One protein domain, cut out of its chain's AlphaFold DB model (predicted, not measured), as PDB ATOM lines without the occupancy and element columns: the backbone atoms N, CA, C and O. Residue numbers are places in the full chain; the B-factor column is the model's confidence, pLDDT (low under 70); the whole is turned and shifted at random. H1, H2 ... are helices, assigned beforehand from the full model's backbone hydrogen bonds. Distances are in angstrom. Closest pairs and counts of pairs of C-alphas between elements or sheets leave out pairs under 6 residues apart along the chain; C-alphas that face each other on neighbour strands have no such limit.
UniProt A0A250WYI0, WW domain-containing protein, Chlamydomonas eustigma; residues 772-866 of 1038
ATOM      1  N   ALA A 772      25.504 -53.845  11.099       76.88
ATOM      2  CA  ALA A 772      26.469 -52.938  11.725       76.88
ATOM      3  C   ALA A 772      27.816 -53.620  12.053       76.88
ATOM      4  O   ALA A 772      28.867 -52.991  11.935       76.88
ATOM      5  N   GLY A 773      27.810 -54.913  12.403       85.38
ATOM      6  CA  GLY A 773      29.033 -55.704  12.583       85.38
ATOM      7  C   GLY A 773      29.788 -55.890  11.266       85.38
ATOM      8  O   GLY A 773      30.993 -55.658  11.206       85.38
ATOM      9  N   VAL A 774      29.065 -56.211  10.186       85.44
ATOM     10  CA  VAL A 774      29.631 -56.339   8.832       85.44
ATOM     11  C   VAL A 774      30.234 -55.014   8.355       85.44
ATOM     12  O   VAL A 774      31.360 -55.004   7.863       85.44
ATOM     13  N   VAL A 775      29.544 -53.887   8.553       89.06
ATOM     14  CA  VAL A 775      30.064 -52.558   8.183       89.06
ATOM     15  C   VAL A 775      31.284 -52.166   9.020       89.06
ATOM     16  O   VAL A 775      32.257 -51.666   8.459       89.06
ATOM     17  N   LYS A 776      31.302 -52.459  10.328       82.31
ATOM     18  CA  LYS A 776      32.484 -52.219  11.172       82.31
ATOM     19  C   LYS A 776      33.698 -53.030  10.701       82.31
ATOM     20  O   LYS A 776      34.794 -52.481  10.617       82.31
ATOM     21  N   ILE A 777      33.500 -54.297  10.324       86.56
ATOM     22  CA  ILE A 777      34.554 -55.144   9.741       86.56
ATOM     23  C   ILE A 777      35.025 -54.577   8.392       86.56
ATOM     24  O   ILE A 777      36.229 -54.448   8.187       86.56
ATOM     25  N   LEU A 778      34.113 -54.179   7.496       87.12
ATOM     26  CA  LEU A 778      34.467 -53.583   6.198       87.12
ATOM     27  C   LEU A 778      35.296 -52.298   6.347       87.12
ATOM     28  O   LEU A 778      36.288 -52.134   5.643       87.12
ATOM     29  N   LEU A 779      34.941 -51.415   7.285       84.25
ATOM     30  CA  LEU A 779      35.697 -50.190   7.571       84.25
ATOM     31  C   LEU A 779      37.083 -50.481   8.155       84.25
ATOM     32  O   LEU A 779      38.065 -49.850   7.765       84.25
ATOM     33  N   GLN A 780      37.193 -51.474   9.037       87.06
ATOM     34  CA  GLN A 780      38.485 -51.877   9.591       87.06
ATOM     35  C   GLN A 780      39.375 -52.559   8.532       87.06
ATOM     36  O   GLN A 780      40.585 -52.348   8.516       87.06
ATOM     37  N   VAL A 781      38.782 -53.281   7.573       84.50
ATOM     38  CA  VAL A 781      39.476 -53.812   6.384       84.50
ATOM     39  C   VAL A 781      39.907 -52.692   5.423       84.50
ATOM     40  O   VAL A 781      41.040 -52.724   4.947       84.50
ATOM     41  N   ILE A 782      39.077 -51.666   5.185       89.94
ATOM     42  CA  ILE A 782      39.469 -50.461   4.421       89.94
ATOM     43  C   ILE A 782      40.721 -49.814   5.030       89.94
ATOM     44  O   ILE A 782      41.645 -49.451   4.298       89.94
ATOM     45  N   HIS A 783      40.750 -49.679   6.359       82.88
ATOM     46  CA  HIS A 783      41.856 -49.057   7.083       82.88
ATOM     47  C   HIS A 783      43.141 -49.902   7.034       82.88
ATOM     48  O   HIS A 783      44.229 -49.348   6.902       82.88
ATOM     49  N   LEU A 784      43.034 -51.232   7.112       87.69
ATOM     50  CA  LEU A 784      44.191 -52.137   7.081       87.69
ATOM     51  C   LEU A 784      44.783 -52.338   5.675       87.69
ATOM     52  O   LEU A 784      45.971 -52.624   5.556       87.69
ATOM     53  N   LEU A 785      43.983 -52.202   4.610       90.19
ATOM     54  CA  LEU A 785      44.410 -52.496   3.233       90.19
ATOM     55  C   LEU A 785      44.868 -51.274   2.415       90.19
ATOM     56  O   LEU A 785      45.183 -51.438   1.238       90.19
ATOM     57  N   HIS A 786      44.897 -50.064   2.993       88.94
ATOM     58  CA  HIS A 786      45.321 -48.824   2.310       88.94
ATOM     59  C   HIS A 786      44.680 -48.621   0.915       88.94
ATOM     60  O   HIS A 786      45.323 -48.175  -0.034       88.94
ATOM     61  N   LEU A 787      43.391 -48.953   0.786       89.50
ATOM     62  CA  LEU A 787      42.695 -48.977  -0.505       89.50
ATOM     63  C   LEU A 787      42.700 -47.601  -1.211       89.50
ATOM     64  O   LEU A 787      42.578 -46.570  -0.537       89.50
ATOM     65  N   PRO A 788      42.782 -47.555  -2.558       84.19
ATOM     66  CA  PRO A 788      42.706 -46.305  -3.308       84.19
ATOM     67  C   PRO A 788      41.334 -45.639  -3.130       84.19
ATOM     68  O   PRO A 788      40.319 -46.316  -2.946       84.19
ATOM     69  N   CYS A 789      41.292 -44.305  -3.200       81.44
ATOM     70  CA  CYS A 789      40.144 -43.503  -2.759       81.44
ATOM     71  C   CYS A 789      38.816 -43.874  -3.438       81.44
ATOM     72  O   CYS A 789      37.791 -43.922  -2.764       81.44
ATOM     73  N   GLN A 790      38.835 -44.233  -4.725       74.62
ATOM     74  CA  GLN A 790      37.638 -44.706  -5.429       74.62
ATOM     75  C   GLN A 790      37.059 -45.981  -4.790       74.62
ATOM     76  O   GLN A 790      35.872 -46.038  -4.487       74.62
ATOM     77  N   LEU A 791      37.904 -46.968  -4.472       80.50
ATOM     78  CA  LEU A 791      37.459 -48.215  -3.844       80.50
ATOM     79  C   LEU A 791      36.953 -47.987  -2.409       80.50
ATOM     80  O   LEU A 791      36.029 -48.669  -1.971       80.50
ATOM     81  N   LYS A 792      37.512 -47.002  -1.687       87.12
ATOM     82  CA  LYS A 792      36.977 -46.556  -0.388       87.12
ATOM     83  C   LYS A 792      35.558 -45.999  -0.541       87.12
ATOM     84  O   LYS A 792      34.673 -46.400   0.210       87.12
ATOM     85  N   ILE A 793      35.334 -45.125  -1.525       82.56
ATOM     86  CA  ILE A 793      34.016 -44.548  -1.836       82.56
ATOM     87  C   ILE A 793      33.015 -45.645  -2.210       82.56
ATOM     88  O   ILE A 793      31.902 -45.653  -1.691       82.56
ATOM     89  N   ASP A 794      33.401 -46.605  -3.048       81.69
ATOM     90  CA  ASP A 794      32.488 -47.652  -3.514       81.69
ATOM     91  C   ASP A 794      32.121 -48.651  -2.400       81.69
ATOM     92  O   ASP A 794      30.959 -49.050  -2.285       81.69
ATOM     93  N   VAL A 795      33.051 -48.979  -1.491       83.75
ATOM     94  CA  VAL A 795      32.736 -49.775  -0.288       83.75
ATOM     95  C   VAL A 795      31.904 -48.972   0.725       83.75
ATOM     96  O   VAL A 795      31.015 -49.545   1.354       83.75
ATOM     97  N   LEU A 796      32.096 -47.652   0.849       86.88
ATOM     98  CA  LEU A 796      31.225 -46.785   1.658       86.88
ATOM     99  C   LEU A 796      29.804 -46.687   1.072       86.88
ATOM    100  O   LEU A 796      28.828 -46.772   1.819       86.88
ATOM    101  N   LYS A 797      29.661 -46.596  -0.256       82.94
ATOM    102  CA  LYS A 797      28.367 -46.672  -0.959       82.94
ATOM    103  C   LYS A 797      27.690 -48.030  -0.741       82.94
ATOM    104  O   LYS A 797      26.492 -48.073  -0.463       82.94
ATOM    105  N   TYR A 798      28.447 -49.128  -0.775       84.88
ATOM    106  CA  TYR A 798      27.942 -50.466  -0.449       84.88
ATOM    107  C   TYR A 798      27.503 -50.588   1.024       84.88
ATOM    108  O   TYR A 798      26.416 -51.091   1.303       84.88
ATOM    109  N   ALA A 799      28.285 -50.055   1.969       84.44
ATOM    110  CA  ALA A 799      27.940 -50.016   3.392       84.44
ATOM    111  C   ALA A 799      26.684 -49.168   3.675       84.44
ATOM    112  O   ALA A 799      25.817 -49.594   4.441       84.44
ATOM    113  N   ARG A 800      26.533 -48.016   3.002       84.06
ATOM    114  CA  ARG A 800      25.291 -47.223   2.992       84.06
ATOM    115  C   ARG A 800      24.122 -48.060   2.471       84.06
ATOM    116  O   ARG A 800      23.066 -48.055   3.089       84.06
ATOM    117  N   GLY A 801      24.320 -48.823   1.393       83.88
ATOM    118  CA  GLY A 801      23.339 -49.782   0.877       83.88
ATOM    119  C   GLY A 801      22.880 -50.784   1.942       83.88
ATOM    120  O   GLY A 801      21.685 -50.873   2.219       83.88
ATOM    121  N   LEU A 802      23.818 -51.462   2.616       79.12
ATOM    122  CA  LEU A 802      23.525 -52.427   3.689       79.12
ATOM    123  C   LEU A 802      22.763 -51.818   4.884       79.12
ATOM    124  O   LEU A 802      21.951 -52.508   5.502       79.12
ATOM    125  N   LEU A 803      23.008 -50.546   5.211       79.81
ATOM    126  CA  LEU A 803      22.364 -49.839   6.328       79.81
ATOM    127  C   LEU A 803      21.101 -49.057   5.922       79.81
ATOM    128  O   LEU A 803      20.344 -48.640   6.794       79.81
ATOM    129  N   SER A 804      20.824 -48.914   4.621       71.81
ATOM    130  CA  SER A 804      19.626 -48.237   4.087       71.81
ATOM    131  C   SER A 804      18.327 -49.056   4.192       71.81
ATOM    132  O   SER A 804      17.263 -48.588   3.788       71.81
ATOM    133  N   SER A 805      18.394 -50.264   4.760       62.72
ATOM    134  CA  SER A 805      17.220 -51.072   5.104       62.72
ATOM    135  C   SER A 805      16.256 -50.284   6.013       62.72
ATOM    136  O   SER A 805      16.717 -49.644   6.964       62.72
ATOM    137  N   PRO A 806      14.928 -50.302   5.771       38.22
ATOM    138  CA  PRO A 806      13.969 -49.436   6.460       38.22
ATOM    139  C   PRO A 806      13.703 -49.872   7.914       38.22
ATOM    140  O   PRO A 806      12.652 -50.423   8.242       38.22
ATOM    141  N   GLY A 807      14.651 -49.590   8.812       48.22
ATOM    142  CA  GLY A 807      14.510 -49.817  10.248       48.22
ATOM    143  C   GLY A 807      15.702 -49.330  11.075       48.22
ATOM    144  O   GLY A 807      16.752 -49.958  11.078       48.22
ATOM    145  N   THR A 808      15.503 -48.254  11.846       47.44
ATOM    146  CA  THR A 808      16.300 -47.797  13.017       47.44
ATOM    147  C   THR A 808      17.812 -47.511  12.898       47.44
ATOM    148  O   THR A 808      18.292 -46.688  13.674       47.44
ATOM    149  N   TYR A 809      18.566 -48.076  11.953       58.44
ATOM    150  CA  TYR A 809      20.043 -47.999  11.910       58.44
ATOM    151  C   TYR A 809      20.643 -46.637  11.507       58.44
ATOM    152  O   TYR A 809      21.863 -46.485  11.464       58.44
ATOM    153  N   GLY A 810      19.812 -45.622  11.246       74.44
ATOM    154  CA  GLY A 810      20.275 -44.283  10.863       74.44
ATOM    155  C   GLY A 810      21.133 -43.579  11.922       74.44
ATOM    156  O   GLY A 810      21.922 -42.711  11.566       74.44
ATOM    157  N   ARG A 811      21.023 -43.959  13.205       67.00
ATOM    158  CA  ARG A 811      21.908 -43.443  14.262       67.00
ATOM    159  C   ARG A 811      23.279 -44.110  14.214       67.00
ATOM    160  O   ARG A 811      24.278 -43.419  14.076       67.00
ATOM    161  N   ASP A 812      23.301 -45.440  14.222       69.88
ATOM    162  CA  ASP A 812      24.520 -46.250  14.179       69.88
ATOM    163  C   ASP A 812      25.381 -45.923  12.943       69.88
ATOM    164  O   ASP A 812      26.604 -45.863  13.043       69.88
ATOM    165  N   PHE A 813      24.757 -45.648  11.788       77.62
ATOM    166  CA  PHE A 813      25.469 -45.168  10.597       77.62
ATOM    167  C   PHE A 813      26.155 -43.814  10.827       77.62
ATOM    168  O   PHE A 813      27.306 -43.650  10.435       77.62
ATOM    169  N   MET A 814      25.474 -42.860  11.469       74.56
ATOM    170  CA  MET A 814      26.033 -41.533  11.741       74.56
ATOM    171  C   MET A 814      27.140 -41.587  12.796       74.56
ATOM    172  O   MET A 814      28.163 -40.944  12.599       74.56
ATOM    173  N   ASP A 815      26.999 -42.391  13.853       66.75
ATOM    174  CA  ASP A 815      28.043 -42.566  14.875       66.75
ATOM    175  C   ASP A 815      29.311 -43.223  14.271       66.75
ATOM    176  O   ASP A 815      30.445 -42.821  14.555       66.75
ATOM    177  N   VAL A 816      29.135 -44.190  13.360       71.75
ATOM    178  CA  VAL A 816      30.228 -44.821  12.596       71.75
ATOM    179  C   VAL A 816      30.863 -43.852  11.591       71.75
ATOM    180  O   VAL A 816      32.091 -43.787  11.501       71.75
ATOM    181  N   LEU A 817      30.060 -43.065  10.867       78.81
ATOM    182  CA  LEU A 817      30.551 -42.043   9.938       78.81
ATOM    183  C   LEU A 817      31.326 -40.949  10.686       78.81
ATOM    184  O   LEU A 817      32.404 -40.568  10.246       78.81
ATOM    185  N   TYR A 818      30.834 -40.502  11.842       71.56
ATOM    186  CA  TYR A 818      31.498 -39.513  12.696       71.56
ATOM    187  C   TYR A 818      32.843 -40.027  13.225       71.56
ATOM    188  O   TYR A 818      33.827 -39.294  13.209       71.56
ATOM    189  N   THR A 819      32.919 -41.310  13.599       72.00
ATOM    190  CA  THR A 819      34.185 -41.961  13.979       72.00
ATOM    191  C   THR A 819      35.187 -41.961  12.814       72.00
ATOM    192  O   THR A 819      36.365 -41.672  13.012       72.00
ATOM    193  N   TYR A 820      34.733 -42.240  11.585       76.81
ATOM    194  CA  TYR A 820      35.586 -42.202  10.389       76.81
ATOM    195  C   TYR A 820      36.034 -40.773  10.033       76.81
ATOM    196  O   TYR A 820      37.199 -40.564   9.697       76.81
ATOM    197  N   LEU A 821      35.140 -39.782  10.153       77.50
ATOM    198  CA  LEU A 821      35.469 -38.362   9.977       77.50
ATOM    199  C   LEU A 821      36.509 -37.899  11.007       77.50
ATOM    200  O   LEU A 821      37.479 -37.255  10.622       77.50
ATOM    201  N   GLN A 822      36.358 -38.267  12.284       69.25
ATOM    202  CA  GLN A 822      37.304 -37.898  13.341       69.25
ATOM    203  C   GLN A 822      38.718 -38.430  13.053       69.25
ATOM    204  O   GLN A 822      39.667 -37.648  13.031       69.25
ATOM    205  N   VAL A 823      38.854 -39.726  12.748       67.00
ATOM    206  CA  VAL A 823      40.156 -40.327  12.395       67.00
ATOM    207  C   VAL A 823      40.721 -39.714  11.106       67.00
ATOM    208  O   VAL A 823      41.931 -39.534  10.987       67.00
ATOM    209  N   GLY A 824      39.870 -39.334  10.147       73.38
ATOM    210  CA  GLY A 824      40.286 -38.597   8.951       73.38
ATOM    211  C   GLY A 824      40.857 -37.207   9.262       73.38
ATOM    212  O   GLY A 824      41.898 -36.839   8.717       73.38
ATOM    213  N   CYS A 825      40.221 -36.457  10.168       68.50
ATOM    214  CA  CYS A 825      40.697 -35.148  10.621       68.50
ATOM    215  C   CYS A 825      42.040 -35.245  11.359       68.50
ATOM    216  O   CYS A 825      42.918 -34.420  11.123       68.50
ATOM    217  N   GLU A 826      42.244 -36.282  12.179       63.31
ATOM    218  CA  GLU A 826      43.526 -36.563  12.854       63.31
ATOM    219  C   GLU A 826      44.686 -36.803  11.857       63.31
ATOM    220  O   GLU A 826      45.846 -36.582  12.199       63.31
ATOM    221  N   HIS A 827      44.385 -37.184  10.608       72.19
ATOM    222  CA  HIS A 827      45.357 -37.343   9.515       72.19
ATOM    223  C   HIS A 827      45.420 -36.137   8.549       72.19
ATOM    224  O   HIS A 827      46.195 -36.161   7.592       72.19
ATOM    225  N   GLY A 828      44.635 -35.079   8.783       63.81
ATOM    226  CA  GLY A 828      44.695 -33.805   8.051       63.81
ATOM    227  C   GLY A 828      44.084 -33.777   6.639       63.81
ATOM    228  O   GLY A 828      44.136 -32.736   5.987       63.81
ATOM    229  N   ASP A 829      43.481 -34.867   6.152       64.50
ATOM    230  CA  ASP A 829      42.972 -34.979   4.768       64.50
ATOM    231  C   ASP A 829      41.539 -34.422   4.605       64.50
ATOM    232  O   ASP A 829      40.608 -35.101   4.169       64.50
ATOM    233  N   VAL A 830      41.341 -33.162   5.010       62.94
ATOM    234  CA  VAL A 830      40.014 -32.516   5.099       62.94
ATOM    235  C   VAL A 830      39.291 -32.475   3.744       62.94
ATOM    236  O   VAL A 830      38.091 -32.735   3.678       62.94
ATOM    237  N   GLY A 831      40.016 -32.228   2.647       64.31
ATOM    238  CA  GLY A 831      39.433 -32.159   1.301       64.31
ATOM    239  C   GLY A 831      38.859 -33.495   0.810       64.31
ATOM    240  O   GLY A 831      37.824 -33.515   0.140       64.31
ATOM    241  N   ALA A 832      39.469 -34.626   1.188       60.00
ATOM    242  CA  ALA A 832      38.895 -35.939   0.907       60.00
ATOM    243  C   ALA A 832      37.595 -36.174   1.695       60.00
ATOM    244  O   ALA A 832      36.666 -36.790   1.168       60.00
ATOM    245  N   LEU A 833      37.500 -35.665   2.930       64.81
ATOM    246  CA  LEU A 833      36.305 -35.801   3.765       64.81
ATOM    247  C   LEU A 833      35.126 -34.988   3.218       64.81
ATOM    248  O   LEU A 833      34.021 -35.522   3.157       64.81
ATOM    249  N   GLU A 834      35.344 -33.752   2.759       66.50
ATOM    250  CA  GLU A 834      34.289 -32.937   2.135       66.50
ATOM    251  C   GLU A 834      33.733 -33.591   0.862       66.50
ATOM    252  O   GLU A 834      32.514 -33.718   0.706       66.50
ATOM    253  N   TYR A 835      34.616 -34.082  -0.016       67.44
ATOM    254  CA  TYR A 835      34.215 -34.790  -1.234       67.44
ATOM    255  C   TYR A 835      33.397 -36.049  -0.908       67.44
ATOM    256  O   TYR A 835      32.271 -36.201  -1.387       67.44
ATOM    257  N   VAL A 836      33.913 -36.910  -0.021       70.44
ATOM    258  CA  VAL A 836      33.231 -38.136   0.430       70.44
ATOM    259  C   VAL A 836      31.887 -37.824   1.098       70.44
ATOM    260  O   VAL A 836      30.913 -38.533   0.849       70.44
ATOM    261  N   PHE A 837      31.790 -36.763   1.902       70.00
ATOM    262  CA  PHE A 837      30.540 -36.371   2.555       70.00
ATOM    263  C   PHE A 837      29.498 -35.864   1.547       70.00
ATOM    264  O   PHE A 837      28.336 -36.263   1.627       70.00
ATOM    265  N   SER A 838      29.902 -35.058   0.558       65.81
ATOM    266  CA  SER A 838      28.999 -34.568  -0.496       65.81
ATOM    267  C   SER A 838      28.387 -35.713  -1.321       65.81
ATOM    268  O   SER A 838      27.172 -35.753  -1.527       65.81
ATOM    269  N   GLU A 839      29.204 -36.705  -1.681       73.56
ATOM    270  CA  GLU A 839      28.817 -37.885  -2.464       73.56
ATOM    271  C   GLU A 839      27.968 -38.886  -1.647       73.56
ATOM    272  O   GLU A 839      27.126 -39.607  -2.189       73.56
ATOM    273  N   ILE A 840      28.156 -38.936  -0.321       68.38
ATOM    274  CA  ILE A 840      27.377 -39.799   0.582       68.38
ATOM    275  C   ILE A 840      26.047 -39.159   0.995       68.38
ATOM    276  O   ILE A 840      25.044 -39.870   1.071       68.38
ATOM    277  N   CYS A 841      25.991 -37.855   1.262       72.06
ATOM    278  CA  CYS A 841      24.760 -37.202   1.716       72.06
ATOM    279  C   CYS A 841      23.841 -36.772   0.563       72.06
ATOM    280  O   CYS A 841      22.620 -36.847   0.715       72.06
ATOM    281  N   GLY A 842      24.398 -36.407  -0.594       63.16
ATOM    282  CA  GLY A 842      23.646 -35.821  -1.705       63.16
ATOM    283  C   GLY A 842      23.369 -34.324  -1.516       63.16
ATOM    284  O   GLY A 842      23.522 -33.766  -0.428       63.16
ATOM    285  N   SER A 843      22.949 -33.664  -2.597       45.91
ATOM    286  CA  SER A 843      22.835 -32.201  -2.716       45.91
ATOM    287  C   SER A 843      21.842 -31.524  -1.766       45.91
ATOM    288  O   SER A 843      21.926 -30.316  -1.547       45.91
ATOM    289  N   ASP A 844      20.895 -32.275  -1.208       37.62
ATOM    290  CA  ASP A 844      19.626 -31.705  -0.742       37.62
ATOM    291  C   ASP A 844      19.621 -31.349   0.759       37.62
ATOM    292  O   ASP A 844      18.640 -30.817   1.272       37.62
ATOM    293  N   SER A 845      20.720 -31.617   1.479       46.34
ATOM    294  CA  SER A 845      20.851 -31.411   2.937       46.34
ATOM    295  C   SER A 845      21.816 -30.274   3.313       46.34
ATOM    296  O   SER A 845      22.600 -30.388   4.258       46.34
ATOM    297  N   ILE A 846      21.751 -29.153   2.583       44.72
ATOM    298  CA  ILE A 846      22.621 -27.977   2.779       44.72
ATOM    299  C   ILE A 846      22.566 -27.456   4.226       44.72
ATOM    300  O   ILE A 846      23.611 -27.166   4.799       44.72
ATOM    301  N   GLU A 847      21.387 -27.407   4.859       51.81
ATOM    302  CA  GLU A 847      21.244 -26.966   6.260       51.81
ATOM    303  C   GLU A 847      22.006 -27.864   7.252       51.81
ATOM    304  O   GLU A 847      22.524 -27.384   8.260       51.81
ATOM    305  N   THR A 848      22.114 -29.167   6.966       56.75
ATOM    306  CA  THR A 848      22.868 -30.123   7.792       56.75
ATOM    307  C   THR A 848      24.373 -29.950   7.603       56.75
ATOM    308  O   THR A 848      25.120 -29.987   8.578       56.75
ATOM    309  N   LEU A 849      24.808 -29.700   6.365       55.12
ATOM    310  CA  LEU A 849      26.202 -29.412   6.016       55.12
ATOM    311  C   LEU A 849      26.654 -28.081   6.649       55.12
ATOM    312  O   LEU A 849      27.722 -28.003   7.251       55.12
ATOM    313  N   GLU A 850      25.787 -27.064   6.639       61.81
ATOM    314  CA  GLU A 850      26.003 -25.794   7.339       61.81
ATOM    315  C   GLU A 850      26.076 -25.929   8.867       61.81
ATOM    316  O   GLU A 850      26.725 -25.097   9.505       61.81
ATOM    317  N   LEU A 851      25.415 -26.919   9.476       57.72
ATOM    318  CA  LEU A 851      25.550 -27.203  10.909       57.72
ATOM    319  C   LEU A 851      26.882 -27.909  11.192       57.72
ATOM    320  O   LEU A 851      27.675 -27.430  11.999       57.72
ATOM    321  N   LEU A 852      27.171 -28.983  10.450       58.31
ATOM    322  CA  LEU A 852      28.405 -29.761  10.589       58.31
ATOM    323  C   LEU A 852      29.664 -28.927  10.343       58.31
ATOM    324  O   LEU A 852      30.626 -29.083  11.082       58.31
ATOM    325  N   HIS A 853      29.664 -27.991   9.393       68.81
ATOM    326  CA  HIS A 853      30.806 -27.097   9.175       68.81
ATOM    327  C   HIS A 853      31.051 -26.146  10.370       68.81
ATOM    328  O   HIS A 853      32.195 -25.793  10.668       68.81
ATOM    329  N   LYS A 854      30.002 -25.753  11.111       62.34
ATOM    330  CA  LYS A 854      30.130 -24.961  12.353       62.34
ATOM    331  C   LYS A 854      30.650 -25.817  13.518       62.34
ATOM    332  O   LYS A 854      31.490 -25.349  14.286       62.34
ATOM    333  N   ASP A 855      30.223 -27.073  13.612       68.56
ATOM    334  CA  ASP A 855      30.698 -28.001  14.645       68.56
ATOM    335  C   ASP A 855      32.135 -28.491  14.376       68.56
ATOM    336  O   ASP A 855      32.948 -28.536  15.299       68.56
ATOM    337  N   LEU A 856      32.495 -28.769  13.117       73.94
ATOM    338  CA  LEU A 856      33.849 -29.155  12.694       73.94
ATOM    339  C   LEU A 856      34.857 -28.014  12.869       73.94
ATOM    340  O   LEU A 856      35.926 -28.242  13.424       73.94
ATOM    341  N   SER A 857      34.516 -26.776  12.494       62.34
ATOM    342  CA  SER A 857      35.385 -25.620  12.782       62.34
ATOM    343  C   SER A 857      35.517 -25.348  14.287       62.34
ATOM    344  O   SER A 857      36.593 -24.974  14.755       62.34
ATOM    345  N   THR A 858      34.474 -25.625  15.078       65.50
ATOM    346  CA  THR A 858      34.554 -25.592  16.549       65.50
ATOM    347  C   THR A 858      35.449 -26.709  17.105       65.50
ATOM    348  O   THR A 858      36.160 -26.486  18.086       65.50
ATOM    349  N   LEU A 859      35.457 -27.898  16.494       62.66
ATOM    350  CA  LEU A 859      36.365 -28.989  16.858       62.66
ATOM    351  C   LEU A 859      37.813 -28.693  16.468       62.66
ATOM    352  O   LEU A 859      38.684 -28.892  17.307       62.66
ATOM    353  N   GLN A 860      38.070 -28.152  15.274       71.62
ATOM    354  CA  GLN A 860      39.417 -27.763  14.842       71.62
ATOM    355  C   GLN A 860      40.038 -26.768  15.828       71.62
ATOM    356  O   GLN A 860      41.116 -27.022  16.349       71.62
ATOM    357  N   VAL A 861      39.310 -25.710  16.205       73.12
ATOM    358  CA  VAL A 861      39.780 -24.729  17.202       73.12
ATOM    359  C   VAL A 861      40.061 -25.373  18.569       73.12
ATOM    360  O   VAL A 861      40.945 -24.919  19.293       73.12
ATOM    361  N   ARG A 862      39.345 -26.441  18.947       61.00
ATOM    362  CA  ARG A 862      39.623 -27.186  20.189       61.00
ATOM    363  C   ARG A 862      40.836 -28.106  20.053       61.00
ATOM    364  O   ARG A 862      41.595 -28.201  21.013       61.00
ATOM    365  N   LEU A 863      41.036 -28.722  18.889       69.94
ATOM    366  CA  LEU A 863      42.207 -29.539  18.576       69.94
ATOM    367  C   LEU A 863      43.477 -28.677  18.536       69.94
ATOM    368  O   LEU A 863      44.450 -29.008  19.201       69.94
ATOM    369  N   ASP A 864      43.435 -27.521  17.869       64.06
ATOM    370  CA  ASP A 864      44.536 -26.550  17.815       64.06
ATOM    371  C   ASP A 864      44.920 -26.053  19.220       64.06
ATOM    372  O   ASP A 864      46.101 -25.951  19.555       64.06
ATOM    373  N   VAL A 865      43.925 -25.786  20.079       74.38
ATOM    374  CA  VAL A 865      44.146 -25.412  21.488       74.38
ATOM    375  C   VAL A 865      44.724 -26.568  22.306       74.38
ATOM    376  O   VAL A 865      45.570 -26.319  23.162       74.38
ATOM    377  N   GLN A 866      44.309 -27.813  22.058       69.50
ATOM    378  CA  GLN A 866      44.848 -28.984  22.754       69.50
ATOM    379  C   GLN A 866      46.291 -29.282  22.320       69.50
ATOM    380  O   GLN A 866      47.156 -29.438  23.176       69.50
TER     381      GLN A 866
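Overview. This is residues 772 to 866 of the 1038 residues of the protein "WW domain-containing protein" of Chlamydomonas eustigma (UniProt A0A250WYI0). Four helices, H1 to H4, form a loosely packed up-and-down bundle, each running against the one before. The longest helix, H5, sits beyond H3 and H4, touching neither. The 95 printed residues, all helix in class with five named helices, are compact: radius of gyration of the C-alphas 13.8 A, spans 37 by 31 by 21 A.

Arrangement. Start at H1, residues 772 to 784; it forms a hairpin with H2, residues 789 to 803, with closest C-alphas Val 775 and Ala 799, 5.8 A apart. The hub H3, residues 810 to 826, only just touches H4, residues 830 to 841, with 3 pairs within 8 A, the closest C-alphas Leu 821 and Leu 833, 6.8 A. H5, residues 846 to 866, is near H3 and H4. Every O i to N i+4 pair is within hydrogen-bond range in H1, H2 and H4; H3 has 12 of 13, H5 16 of 17.

Along the chain. Find C-alpha 772 at (26.469, -52.938, 11.725), where H1 begins; H5, 29.9 A from first to last C-alpha, ends at C-alpha 866 at (44.848, -28.984, 22.754).

Size, cuts and confidence. The printed part has no cut and no long link; 43 residues have pLDDT under 70.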